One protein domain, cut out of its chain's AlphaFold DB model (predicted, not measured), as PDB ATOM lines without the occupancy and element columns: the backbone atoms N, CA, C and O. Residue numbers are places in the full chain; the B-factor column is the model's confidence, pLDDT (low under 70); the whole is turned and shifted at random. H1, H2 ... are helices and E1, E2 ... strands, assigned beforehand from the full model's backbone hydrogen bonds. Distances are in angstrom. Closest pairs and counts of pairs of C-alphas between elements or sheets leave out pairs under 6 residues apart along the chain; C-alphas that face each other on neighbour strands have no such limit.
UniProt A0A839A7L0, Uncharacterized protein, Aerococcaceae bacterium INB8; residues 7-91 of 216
ATOM      1  N   ASN A   7     -37.519 -37.721 -17.463       94.50
ATOM      2  CA  ASN A   7     -36.748 -38.484 -18.452       94.50
ATOM      3  C   ASN A   7     -37.178 -38.204 -19.900       94.50
ATOM      4  O   ASN A   7     -36.352 -38.212 -20.813       94.50
ATOM      5  N   GLN A   8     -38.475 -37.985 -20.138       93.00
ATOM      6  CA  GLN A   8     -38.957 -37.610 -21.464       93.00
ATOM      7  C   GLN A   8     -38.522 -36.190 -21.830       93.00
ATOM      8  O   GLN A   8     -38.115 -35.981 -22.970       93.00
ATOM      9  N   ALA A   9     -38.580 -35.245 -20.890       95.88
ATOM     10  CA  ALA A   9     -38.140 -33.870 -21.112       95.88
ATOM     11  C   ALA A   9     -36.628 -33.788 -21.392       95.88
ATOM     12  O   ALA A   9     -36.236 -33.146 -22.362       95.88
ATOM     13  N   ILE A  10     -35.805 -34.521 -20.630       96.00
ATOM     14  CA  ILE A  10     -34.352 -34.645 -20.849       96.00
ATOM     15  C   ILE A  10     -34.062 -35.172 -22.255       96.00
ATOM     16  O   ILE A  10     -33.303 -34.569 -23.006       96.00
ATOM     17  N   ARG A  11     -34.730 -36.261 -22.663       95.31
ATOM     18  CA  ARG A  11     -34.553 -36.813 -24.012       95.31
ATOM     19  C   ARG A  11     -34.904 -35.797 -25.102       95.31
ATOM     20  O   ARG A  11     -34.173 -35.696 -26.078       95.31
ATOM     21  N   LEU A  12     -36.010 -35.061 -24.954       94.88
ATOM     22  CA  LEU A  12     -36.401 -34.032 -25.925       94.88
ATOM     23  C   LEU A  12     -35.380 -32.887 -25.983       94.88
ATOM     24  O   LEU A  12     -35.074 -32.420 -27.074       94.88
ATOM     25  N   ALA A  13     -34.834 -32.458 -24.844       95.94
ATOM     26  CA  ALA A  13     -33.784 -31.444 -24.801       95.94
ATOM     27  C   ALA A  13     -32.517 -31.910 -25.539       95.94
ATOM     28  O   ALA A  13     -32.021 -31.204 -26.416       95.94
ATOM     29  N   ALA A  14     -32.053 -33.131 -25.253       95.31
ATOM     30  CA  ALA A  14     -30.892 -33.728 -25.910       95.31
ATOM     31  C   ALA A  14     -31.097 -33.888 -27.429       95.31
ATOM     32  O   ALA A  14     -30.213 -33.560 -28.225       95.31
ATOM     33  N   ASP A  15     -32.276 -34.367 -27.844       93.88
ATOM     34  CA  ASP A  15     -32.625 -34.535 -29.258       93.88
ATOM     35  C   ASP A  15     -32.654 -33.182 -29.996       93.88
ATOM     36  O   ASP A  15     -32.165 -33.093 -31.122       93.88
ATOM     37  N   TYR A  16     -33.171 -32.124 -29.359       94.25
ATOM     38  CA  TYR A  16     -33.189 -30.769 -29.919       94.25
ATOM     39  C   TYR A  16     -31.783 -30.173 -30.050       94.25
ATOM     40  O   TYR A  16     -31.438 -29.672 -31.115       94.25
ATOM     41  N   ILE A  17     -30.945 -30.267 -29.011       92.94
ATOM     42  CA  ILE A  17     -29.562 -29.754 -29.053       92.94
ATOM     43  C   ILE A  17     -28.768 -30.431 -30.178       92.94
ATOM     44  O   ILE A  17     -27.949 -29.799 -30.846       92.94
ATOM     45  N   LYS A  18     -29.034 -31.719 -30.420       94.00
ATOM     46  CA  LYS A  18     -28.409 -32.491 -31.496       94.00
ATOM     47  C   LYS A  18     -28.913 -32.109 -32.893       94.00
ATOM     48  O   LYS A  18     -28.126 -32.153 -33.839       94.00
ATOM     49  N   ASP A  19     -30.195 -31.784 -33.040       92.88
ATOM     50  CA  ASP A  19     -30.808 -31.352 -34.304       92.88
ATOM     51  C   ASP A  19     -31.818 -30.208 -34.074       92.88
ATOM     52  O   ASP A  19     -33.030 -30.449 -33.987       92.88
ATOM     53  N   PRO A  20     -31.347 -28.944 -34.032       90.56
ATOM     54  CA  PRO A  20     -32.205 -27.792 -33.750       90.56
ATOM     55  C   PRO A  20     -33.311 -27.556 -34.787       90.56
ATOM     56  O   PRO A  20     -34.247 -26.797 -34.536       90.56
ATOM     57  N   ALA A  21     -33.253 -28.203 -35.958       87.75
ATOM     58  CA  ALA A  21     -34.340 -28.135 -36.930       87.75
ATOM     59  C   ALA A  21     -35.622 -28.817 -36.410       87.75
ATOM     60  O   ALA A  21     -36.728 -28.445 -36.815       87.75
ATOM     61  N   GLN A  22     -35.499 -29.789 -35.497       87.25
ATOM     62  CA  GLN A  22     -36.614 -30.474 -34.839       87.25
ATOM     63  C   GLN A  22     -37.046 -29.722 -33.566       87.25
ATOM     64  O   GLN A  22     -36.933 -30.228 -32.457       87.25
ATOM     65  N   LYS A  23     -37.541 -28.492 -33.706       89.19
ATOM     66  CA  LYS A  23     -37.827 -27.611 -32.556       89.19
ATOM     67  C   LYS A  23     -39.252 -27.633 -32.015       89.19
ATOM     68  O   LYS A  23     -39.537 -26.963 -31.026       89.19
ATOM     69  N   TYR A  24     -40.155 -28.384 -32.641       88.56
ATOM     70  CA  TYR A  24     -41.557 -28.413 -32.238       88.56
ATOM     71  C   TYR A  24     -41.912 -29.694 -31.487       88.56
ATOM     72  O   TYR A  24     -41.849 -30.789 -32.045       88.56
ATOM     73  N   ILE A  25     -42.351 -29.558 -30.239       88.50
ATOM     74  CA  ILE A  25     -42.835 -30.655 -29.405       88.50
ATOM     75  C   ILE A  25     -44.320 -30.895 -29.679       88.50
ATOM     76  O   ILE A  25     -45.139 -29.976 -29.618       88.50
ATOM     77  N   VAL A  26     -44.672 -32.159 -29.927       81.75
ATOM     78  CA  VAL A  26     -46.042 -32.610 -30.213       81.75
ATOM     79  C   VAL A  26     -46.388 -33.830 -29.368       81.75
ATOM     80  O   VAL A  26     -45.591 -34.763 -29.246       81.75
ATOM     81  N   TYR A  27     -47.616 -33.874 -28.843       76.56
ATOM     82  CA  TYR A  27     -48.144 -35.070 -28.184       76.56
ATOM     83  C   TYR A  27     -48.655 -36.112 -29.194       76.56
ATOM     84  O   TYR A  27     -49.606 -35.890 -29.947       76.56
ATOM     85  N   ASN A  28     -48.062 -37.301 -29.179       71.38
ATOM     86  CA  ASN A  28     -48.520 -38.456 -29.938       71.38
ATOM     87  C   ASN A  28     -49.518 -39.271 -29.108       71.38
ATOM     88  O   ASN A  28     -49.138 -40.066 -28.250       71.38
ATOM     89  N   ILE A  29     -50.805 -39.118 -29.420       63.16
ATOM     90  CA  ILE A  29     -51.907 -39.783 -28.707       63.16
ATOM     91  C   ILE A  29     -51.777 -41.315 -28.737       63.16
ATOM     92  O   ILE A  29     -52.043 -41.973 -27.735       63.16
ATOM     93  N   ARG A  30     -51.322 -41.900 -29.855       59.12
ATOM     94  CA  ARG A  30     -51.230 -43.364 -30.013       59.12
ATOM     95  C   ARG A  30     -50.128 -43.978 -29.164       59.12
ATOM     96  O   ARG A  30     -50.296 -45.065 -28.633       59.12
ATOM     97  N   ARG A  31     -48.984 -43.297 -29.082       64.62
ATOM     98  CA  ARG A  31     -47.825 -43.746 -28.295       64.62
ATOM     99  C   ARG A  31     -47.817 -43.183 -26.878       64.62
ATOM    100  O   ARG A  31     -46.914 -43.521 -26.120       64.62
ATOM    101  N   ARG A  32     -48.789 -42.326 -26.546       68.94
ATOM    102  CA  ARG A  32     -48.895 -41.625 -25.264       68.94
ATOM    103  C   ARG A  32     -47.576 -40.959 -24.862       68.94
ATOM    104  O   ARG A  32     -47.120 -41.070 -23.731       68.94
ATOM    105  N   ASN A  33     -46.923 -40.301 -25.819       77.00
ATOM    106  CA  ASN A  33     -45.609 -39.703 -25.611       77.00
ATOM    107  C   ASN A  33     -45.434 -38.390 -26.378       77.00
ATOM    108  O   ASN A  33     -46.198 -38.087 -27.291       77.00
ATOM    109  N   TYR A  34     -44.415 -37.624 -25.998       85.12
ATOM    110  CA  TYR A  34     -44.009 -36.397 -26.680       85.12
ATOM    111  C   TYR A  34     -42.844 -36.674 -27.634       85.12
ATOM    112  O   TYR A  34     -41.957 -37.477 -27.321       85.12
ATOM    113  N   LEU A  35     -42.883 -36.038 -28.806       86.38
ATOM    114  CA  LEU A  35     -41.904 -36.185 -29.887       86.38
ATOM    115  C   LEU A  35     -41.558 -34.815 -30.478       86.38
ATOM    116  O   LEU A  35     -42.412 -33.927 -30.487       86.38
ATOM    117  N   LEU A  36     -40.344 -34.690 -31.018       87.50
ATOM    118  CA  LEU A  36     -39.927 -33.528 -31.796       87.50
ATOM    119  C   LEU A  36     -40.292 -33.669 -33.273       87.50
ATOM    120  O   LEU A  36     -40.274 -34.764 -33.842       87.50
ATOM    121  N   HIS A  37     -40.600 -32.533 -33.882       81.81
ATOM    122  CA  HIS A  37     -40.862 -32.381 -35.300       81.81
ATOM    123  C   HIS A  37     -40.206 -31.102 -35.828       81.81
ATOM    124  O   HIS A  37     -40.152 -30.084 -35.137       81.81
ATOM    125  N   ASP A  38     -39.769 -31.127 -37.087       78.19
ATOM    126  CA  ASP A  38     -39.616 -29.909 -37.880       78.19
ATOM    127  C   ASP A  38     -40.988 -29.435 -38.390       78.19
ATOM    128  O   ASP A  38     -41.924 -30.231 -38.552       78.19
ATOM    129  N   TYR A  39     -41.108 -28.124 -38.628       64.62
ATOM    130  CA  TYR A  39     -42.360 -27.481 -39.048       64.62
ATOM    131  C   TYR A  39     -42.974 -28.209 -40.255       64.62
ATOM    132  O   TYR A  39     -44.134 -28.612 -40.234       64.62
ATOM    133  N   TYR A  40     -42.177 -28.483 -41.289       54.84
ATOM    134  CA  TYR A  40     -42.657 -29.071 -42.539       54.84
ATOM    135  C   TYR A  40     -43.171 -30.513 -42.370       54.84
ATOM    136  O   TYR A  40     -44.245 -30.855 -42.870       54.84
ATOM    137  N   LYS A  41     -42.472 -31.373 -41.625       55.03
ATOM    138  CA  LYS A  41     -42.898 -32.757 -41.362       55.03
ATOM    139  C   LYS A  41     -44.171 -32.818 -40.527       55.03
ATOM    140  O   LYS A  41     -44.948 -33.754 -40.723       55.03
ATOM    141  N   TYR A  42     -44.392 -31.854 -39.631       50.47
ATOM    142  CA  TYR A  42     -45.646 -31.733 -38.890       50.47
ATOM    143  C   TYR A  42     -46.820 -31.494 -39.853       50.47
ATOM    144  O   TYR A  42     -47.704 -32.346 -39.965       50.47
ATOM    145  N   PHE A  43     -46.787 -30.427 -40.657       44.12
ATOM    146  CA  PHE A  43     -47.898 -30.109 -41.566       44.12
ATOM    147  C   PHE A  43     -48.168 -31.210 -42.610       44.12
ATOM    148  O   PHE A  43     -49.326 -31.545 -42.861       44.12
ATOM    149  N   PHE A  44     -47.137 -31.853 -43.176       35.97
ATOM    150  CA  PHE A  44     -47.319 -32.852 -44.242       35.97
ATOM    151  C   PHE A  44     -47.763 -34.249 -43.772       35.97
ATOM    152  O   PHE A  44     -48.474 -34.939 -44.507       35.97
ATOM    153  N   ARG A  45     -47.378 -34.712 -42.570       43.16
ATOM    154  CA  ARG A  45     -47.880 -36.006 -42.048       43.16
ATOM    155  C   ARG A  45     -49.325 -35.918 -41.571       43.16
ATOM    156  O   ARG A  45     -50.021 -36.937 -41.579       43.16
ATOM    157  N   PHE A  46     -49.761 -34.730 -41.167       44.69
ATOM    158  CA  PHE A  46     -51.069 -34.514 -40.561       44.69
ATOM    159  C   PHE A  46     -52.116 -33.936 -41.528       44.69
ATOM    160  O   PHE A  46     -53.299 -34.202 -41.339       44.69
ATOM    161  N   SER A  47     -51.719 -33.307 -42.642       34.75
ATOM    162  CA  SER A  47     -52.650 -32.834 -43.687       34.75
ATOM    163  C   SER A  47     -53.450 -33.941 -44.391       34.75
ATOM    164  O   SER A  47     -54.510 -33.674 -44.942       34.75
ATOM    165  N   ARG A  48     -52.997 -35.205 -44.357       37.72
ATOM    166  CA  ARG A  48     -53.722 -36.354 -44.953       37.72
ATOM    167  C   ARG A  48     -54.664 -37.081 -43.984       37.72
ATOM    168  O   ARG A  48     -55.328 -38.045 -44.366       37.72
ATOM    169  N   ARG A  49     -54.659 -36.705 -42.705       42.50
ATOM    170  CA  ARG A  49     -55.499 -37.273 -41.643       42.50
ATOM    171  C   ARG A  49     -55.853 -36.121 -40.718       42.50
ATOM    172  O   ARG A  49     -55.157 -35.905 -39.734       42.50
ATOM    173  N   GLU A  50     -56.926 -35.417 -41.054       37.88
ATOM    174  CA  GLU A  50     -57.438 -34.176 -40.445       37.88
ATOM    175  C   GLU A  50     -57.687 -34.236 -38.909       37.88
ATOM    176  O   GLU A  50     -58.140 -33.280 -38.296       37.88
ATOM    177  N   SER A  51     -57.336 -35.333 -38.238       41.12
ATOM    178  CA  SER A  51     -57.469 -35.589 -36.799       41.12
ATOM    179  C   SER A  51     -56.457 -34.881 -35.883       41.12
ATOM    180  O   SER A  51     -56.388 -35.225 -34.708       41.12
ATOM    181  N   VAL A  52     -55.623 -33.958 -36.377       44.62
ATOM    182  CA  VAL A  52     -54.464 -33.447 -35.599       44.62
ATOM    183  C   VAL A  52     -54.366 -31.924 -35.548       44.62
ATOM    184  O   VAL A  52     -53.416 -31.399 -34.984       44.62
ATOM    185  N   TRP A  53     -55.376 -31.199 -36.028       41.12
ATOM    186  CA  TRP A  53     -55.364 -29.728 -36.070       41.12
ATOM    187  C   TRP A  53     -55.257 -29.029 -34.706       41.12
ATOM    188  O   TRP A  53     -55.218 -27.811 -34.646       41.12
ATOM    189  N   ASN A  54     -55.196 -29.788 -33.611       49.69
ATOM    190  CA  ASN A  54     -55.546 -29.302 -32.292       49.69
ATOM    191  C   ASN A  54     -54.714 -29.895 -31.149       49.69
ATOM    192  O   ASN A  54     -54.986 -29.608 -29.986       49.69
ATOM    193  N   THR A  55     -53.675 -30.683 -31.440       60.28
ATOM    194  CA  THR A  55     -52.681 -31.052 -30.421       60.28
ATOM    195  C   THR A  55     -51.792 -29.839 -30.136       60.28
ATOM    196  O   THR A  55     -51.240 -29.308 -31.099       60.28
ATOM    197  N   PRO A  56     -51.608 -29.417 -28.867       68.31
ATOM    198  CA  PRO A  56     -50.714 -28.316 -28.535       68.31
ATOM    199  C   PRO A  56     -49.336 -28.538 -29.157       68.31
ATOM    200  O   PRO A  56     -48.757 -29.622 -29.025       68.31
ATOM    201  N   LEU A  57     -48.870 -27.518 -29.869       78.25
ATOM    202  CA  LEU A  57     -47.554 -27.453 -30.477       78.25
ATOM    203  C   LEU A  57     -46.725 -26.504 -29.624       78.25
ATOM    204  O   LEU A  57     -47.108 -25.347 -29.464       78.25
ATOM    205  N   PHE A  58     -45.609 -26.981 -29.087       87.56
ATOM    206  CA  PHE A  58     -44.702 -26.122 -28.337       87.56
ATOM    207  C   PHE A  58     -43.406 -25.951 -29.110       87.56
ATOM    208  O   PHE A  58     -42.761 -26.938 -29.454       87.56
ATOM    209  N   ASN A  59     -43.031 -24.713 -29.398       90.44
ATOM    210  CA  ASN A  59     -41.732 -24.400 -29.972       90.44
ATOM    211  C   ASN A  59     -40.720 -24.250 -28.831       90.44
ATOM    212  O   ASN A  59     -40.919 -23.419 -27.950       90.44
ATOM    213  N   ILE A  60     -39.654 -25.050 -28.833       91.44
ATOM    214  CA  ILE A  60     -38.641 -25.035 -27.765       91.44
ATOM    215  C   ILE A  60     -37.999 -23.655 -27.623       91.44
ATOM    216  O   ILE A  60     -37.748 -23.219 -26.505       91.44
ATOM    217  N   GLU A  61     -37.811 -22.939 -28.731       91.31
ATOM    218  CA  GLU A  61     -37.238 -21.588 -28.733       91.31
ATOM    219  C   GLU A  61     -38.130 -20.556 -28.019       91.31
ATOM    220  O   GLU A  61     -37.622 -19.546 -27.546       91.31
ATOM    221  N   ASP A  62     -39.438 -20.818 -27.906       90.38
ATOM    222  CA  ASP A  62     -40.381 -19.960 -27.170       90.38
ATOM    223  C   ASP A  62     -40.513 -20.374 -25.694       90.38
ATOM    224  O   ASP A  62     -41.073 -19.638 -24.880       90.38
ATOM    225  N   ILE A  63     -40.044 -21.578 -25.351       90.50
ATOM    226  CA  ILE A  63     -40.125 -22.148 -24.002       90.50
ATOM    227  C   ILE A  63     -38.848 -21.876 -23.217       90.50
ATOM    228  O   ILE A  63     -38.928 -21.583 -22.025       90.50
ATOM    229  N   ALA A  64     -37.695 -22.052 -23.866       89.75
ATOM    230  CA  ALA A  64     -36.422 -22.172 -23.184       89.75
ATOM    231  C   ALA A  64     -35.532 -20.938 -23.339       89.75
ATOM    232  O   ALA A  64     -35.370 -20.400 -24.434       89.75
ATOM    233  N   SER A  65     -34.935 -20.506 -22.228       86.75
ATOM    234  CA  SER A  65     -34.134 -19.276 -22.153       86.75
ATOM    235  C   SER A  65     -32.657 -19.475 -22.521       86.75
ATOM    236  O   SER A  65     -32.020 -18.551 -23.026       86.75
ATOM    237  N   ASP A  66     -32.125 -20.685 -22.327       89.69
ATOM    238  CA  ASP A  66     -30.781 -21.094 -22.744       89.69
ATOM    239  C   ASP A  66     -30.854 -22.391 -23.554       89.69
ATOM    240  O   ASP A  66     -30.952 -23.489 -23.010       89.69
ATOM    241  N   LEU A  67     -30.768 -22.257 -24.878       90.69
ATOM    242  CA  LEU A  67     -30.879 -23.362 -25.835       90.69
ATOM    243  C   LEU A  67     -29.613 -24.230 -25.929       90.69
ATOM    244  O   LEU A  67     -29.604 -25.214 -26.668       90.69
ATOM    245  N   THR A  68     -28.544 -23.876 -25.211       88.06
ATOM    246  CA  THR A  68     -27.271 -24.616 -25.216       88.06
ATOM    247  C   THR A  68     -27.109 -25.538 -24.011       88.06
ATOM    248  O   THR A  68     -26.287 -26.455 -24.044       88.06
ATOM    249  N   ASN A  69     -27.913 -25.337 -22.964       92.75
ATOM    250  CA  ASN A  69     -27.860 -26.104 -21.728       92.75
ATOM    251  C   ASN A  69     -29.010 -27.118 -21.651       92.75
ATOM    252  O   ASN A  69     -30.155 -26.762 -21.376       92.75
ATOM    253  N   GLU A  70     -28.684 -28.400 -21.831       94.38
ATOM    254  CA  GLU A  70     -29.656 -29.503 -21.816       94.38
ATOM    255  C   GLU A  70     -30.516 -29.533 -20.546       94.38
ATOM    256  O   GLU A  70     -31.728 -29.722 -20.631       94.38
ATOM    257  N   GLU A  71     -29.921 -29.307 -19.373       94.31
ATOM    258  CA  GLU A  71     -30.640 -29.348 -18.097       94.31
ATOM    259  C   GLU A  71     -31.660 -28.206 -17.991       94.31
ATOM    260  O   GLU A  71     -32.775 -28.402 -17.500       94.31
ATOM    261  N   THR A  72     -31.294 -27.019 -18.479       94.19
ATOM    262  CA  THR A  72     -32.176 -25.843 -18.477       94.19
ATOM    263  C   THR A  72     -33.347 -26.055 -19.432       94.19
ATOM    264  O   THR A  72     -34.502 -25.981 -19.004       94.19
ATOM    265  N   VAL A  73     -33.063 -26.466 -20.674       94.81
ATOM    266  CA  VAL A  73     -34.090 -26.798 -21.672       94.81
ATOM    267  C   VAL A  73     -35.032 -27.887 -21.144       94.81
ATOM    268  O   VAL A  73     -36.252 -27.755 -21.242       94.81
ATOM    269  N   ALA A  74     -34.501 -28.951 -20.534       96.56
ATOM    270  CA  ALA A  74     -35.309 -30.041 -19.991       96.56
ATOM    271  C   ALA A  74     -36.254 -29.572 -18.872       96.56
ATOM    272  O   ALA A  74     -37.434 -29.941 -18.872       96.56
ATOM    273  N   LYS A  75     -35.771 -28.739 -17.939       96.88
ATOM    274  CA  LYS A  75     -36.594 -28.178 -16.853       96.88
ATOM    275  C   LYS A  75     -37.723 -27.302 -17.389       96.88
ATOM    276  O   LYS A  75     -38.859 -27.430 -16.933       96.88
ATOM    277  N   GLU A  76     -37.440 -26.449 -18.368       96.44
ATOM    278  CA  GLU A  76     -38.431 -25.534 -18.944       96.44
ATOM    279  C   GLU A  76     -39.468 -26.281 -19.802       96.44
ATOM    280  O   GLU A  76     -40.668 -25.997 -19.702       96.44
ATOM    281  N   ILE A  77     -39.052 -27.311 -20.555       95.25
ATOM    282  CA  ILE A  77     -39.963 -28.239 -21.250       95.25
ATOM    283  C   ILE A  77     -40.897 -28.926 -20.249       95.25
ATOM    284  O   ILE A  77     -42.117 -28.923 -20.439       95.25
ATOM    285  N   PHE A  78     -40.337 -29.516 -19.186       96.19
ATOM    286  CA  PHE A  78     -41.108 -30.229 -18.168       96.19
ATOM    287  C   PHE A  78     -42.150 -29.314 -17.521       96.19
ATOM    288  O   PHE A  78     -43.339 -29.648 -17.497       96.19
ATOM    289  N   ALA A  79     -41.717 -28.141 -17.053       95.56
ATOM    290  CA  ALA A  79     -42.584 -27.171 -16.402       95.56
ATOM    291  C   ALA A  79     -43.697 -26.684 -17.340       95.56
ATOM    292  O   ALA A  79     -44.862 -26.651 -16.947       95.56
ATOM    293  N   THR A  80     -43.368 -26.351 -18.590       93.94
ATOM    294  CA  THR A  80     -44.335 -25.787 -19.542       93.94
ATOM    295  C   THR A  80     -45.400 -26.795 -19.946       93.94
ATOM    296  O   THR A  80     -46.593 -26.486 -19.915       93.94
ATOM    297  N   ILE A  81     -44.995 -28.018 -20.296       90.25
ATOM    298  CA  ILE A  81     -45.941 -29.054 -20.713       90.25
ATOM    299  C   ILE A  81     -46.852 -29.439 -19.549       90.25
ATOM    300  O   ILE A  81     -48.067 -29.511 -19.732       90.25
ATOM    301  N   ASN A  82     -46.295 -29.648 -18.353       90.00
ATOM    302  CA  ASN A  82     -47.091 -30.042 -17.191       90.00
ATOM    303  C   ASN A  82     -48.018 -28.919 -16.728       90.00
ATOM    304  O   ASN A  82     -49.188 -29.188 -16.479       90.00
ATOM    305  N   LYS A  83     -47.574 -27.656 -16.773       88.81
ATOM    306  CA  LYS A  83     -48.457 -26.504 -16.558       88.81
ATOM    307  C   LYS A  83     -49.601 -26.463 -17.567       88.81
ATOM    308  O   LYS A  83     -50.728 -26.187 -17.183       88.81
ATOM    309  N   ASN A  84     -49.356 -26.766 -18.842       82.94
ATOM    310  CA  ASN A  84     -50.432 -26.828 -19.835       82.94
ATOM    311  C   ASN A  84     -51.408 -27.990 -19.564       82.94
ATOM    312  O   ASN A  84     -52.606 -27.869 -19.825       82.94
ATOM    313  N   VAL A  85     -50.923 -29.119 -19.033       78.69
ATOM    314  CA  VAL A  85     -51.784 -30.217 -18.562       78.69
ATOM    315  C   VAL A  85     -52.626 -29.758 -17.371       78.69
ATOM    316  O   VAL A  85     -53.839 -29.940 -17.406       78.69
ATOM    317  N   ASP A  86     -52.025 -29.103 -16.379       79.00
ATOM    318  CA  ASP A  86     -52.726 -28.562 -15.209       79.00
ATOM    319  C   ASP A  86     -53.757 -27.497 -15.595       79.00
ATOM    320  O   ASP A  86     -54.909 -27.559 -15.169       79.00
ATOM    321  N   ASP A  87     -53.384 -26.549 -16.454       79.25
ATOM    322  CA  ASP A  87     -54.270 -25.506 -16.972       79.25
ATOM    323  C   ASP A  87     -55.447 -26.129 -17.760       79.25
ATOM    324  O   ASP A  87     -56.588 -25.672 -17.665       79.25
ATOM    325  N   THR A  88     -55.209 -27.237 -18.474       72.50
ATOM    326  CA  THR A  88     -56.266 -28.013 -19.144       72.50
ATOM    327  C   THR A  88     -57.180 -28.725 -18.141       72.50
ATOM    328  O   THR A  88     -58.400 -28.667 -18.272       72.50
ATOM    329  N   LEU A  89     -56.624 -29.408 -17.135       68.38
ATOM    330  CA  LEU A  89     -57.393 -30.160 -16.131       68.38
ATOM    331  C   LEU A  89     -58.175 -29.246 -15.180       68.38
ATOM    332  O   LEU A  89     -59.269 -29.593 -14.732       68.38
ATOM    333  N   SER A  90     -57.636 -28.063 -14.899       68.06
ATOM    334  CA  SER A  90     -58.292 -27.016 -14.115       68.06
ATOM    335  C   SER A  90     -59.324 -26.220 -14.916       68.06
ATOM    336  O   SER A  90     -60.047 -25.423 -14.323       68.06
ATOM    337  N   LEU A  91     -59.461 -26.493 -16.220       70.88
ATOM    338  CA  LEU A  91     -60.390 -25.822 -17.135       70.88
ATOM    339  C   LEU A  91     -60.088 -24.324 -17.304       70.88
ATOM    340  O   LEU A  91     -60.971 -23.541 -17.638       70.88
TER     341      LEU A  91
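Overview. This is residues 7 to 91 of the 216 residues of an uncharacterized protein of Aerococcaceae bacterium INB8 (UniProt A0A839A7L0). A small antiparallel sheet of three short strands, E1, E2 and E3, has helix H1 over one face, above its edge strand E2, and the long helix H4 packs on H1 with its residues 70 to 78, then runs on past the sheet until its last turns, residues 85 to 89, stick out. Well away from H4, the short helix H2 begins next to the sheet and leads into a loosely placed loop, with residues 44 to 51 sticking out, before the chain folds back to E3. The printed part has 85 residues, with four named helices and three named strands in the order H1, E1, E2, H2, E3, H3, H4; the sheet has the order E2, E1, E3, and the class is mixed, helices and strands. The whole is compact, with a radius of gyration of the C-alphas of 12.9 A, and it spans 36 by 33 by 21 A.

Along the chain. Find C-alpha 7 at (-36.748, -38.484, -18.452); from there H1, residues 7 to 18, runs 16.6 A to C-alpha 18. After a tight link look for E1, residues 24 to 28, which is 12.4 A long, and then E2, residues 33 to 37, which is 13.0 A long. One residue later H2 begins, residues 39 to 46, 11.3 A from first to last C-alpha. Go on to C-alpha 57 at (-47.554, -27.453, -30.477), where E3 starts; it holds residues 57 to 59 and measures 6.6 A. H3, residues 60 to 63, follows directly and is 5.0 A long. Last comes H4, residues 70 to 89, the longest helix, which covers 28.3 A and ends at C-alpha 89, at (-57.393, -30.160, -16.131).

Arrangement. Begin with the sheet, where E1 is the inner strand and E2 and E3 are the edge strands. E1 and E2 form a hairpin, antiparallel at 143 degrees between their directions; look there for N 26 and O 35, 2.9 A apart, and N 37 and O 24, 2.8 A apart. E1 and E3 are antiparallel at 152 degrees, with N 25 and O 58 at 2.8 A. E2, H2 and E3 make a split strand-helix-strand unit, two strands running the same way with E1 between them in the sheet, and its crossover is right-handed. H1 is on one face of the sheet, which gives two layers, a helix layer and a strand layer. H1 has a height over the sheet of 9.8 A, lies over E2 and runs along the strands, at 8 degrees to E2 on the local plane; their closest C-alphas are those of Leu 12 and Leu 36, 6.9 A apart. H4 touches H1 with residues 70 to 78 alone, at a steep tilt of 52 degrees, opposite ways; the closest C-alphas are those of Ile 10 and Ala 74, 4.8 A apart. H4 touches H3 with residues 73 to 80 alone, closest at the C-alphas of Ile 63 and Glu 76, 6.3 A. H4 only grazes the sheet with residues 77 to 81, and H2 only grazes it with residues 39 to 43. H2 is apart from H1, H3 and H4. In H1, H2 and H4 every O i to N i+4 pair is within hydrogen-bond range, while H3 is too short for such a pair.

Size, cuts and confidence. The two C-alphas farthest apart are those of Arg 48 and Asn 69, at 36.2 A. The printed part has no cut, and no link is long. Without the free-standing residues 44 to 51 and 85 to 91, the body spans 31 by 25 by 19 A. The mean pLDDT of the printed part is 78.4; look for values under 70 at residues 29 to 32, 39 to 56 and 89 to 90.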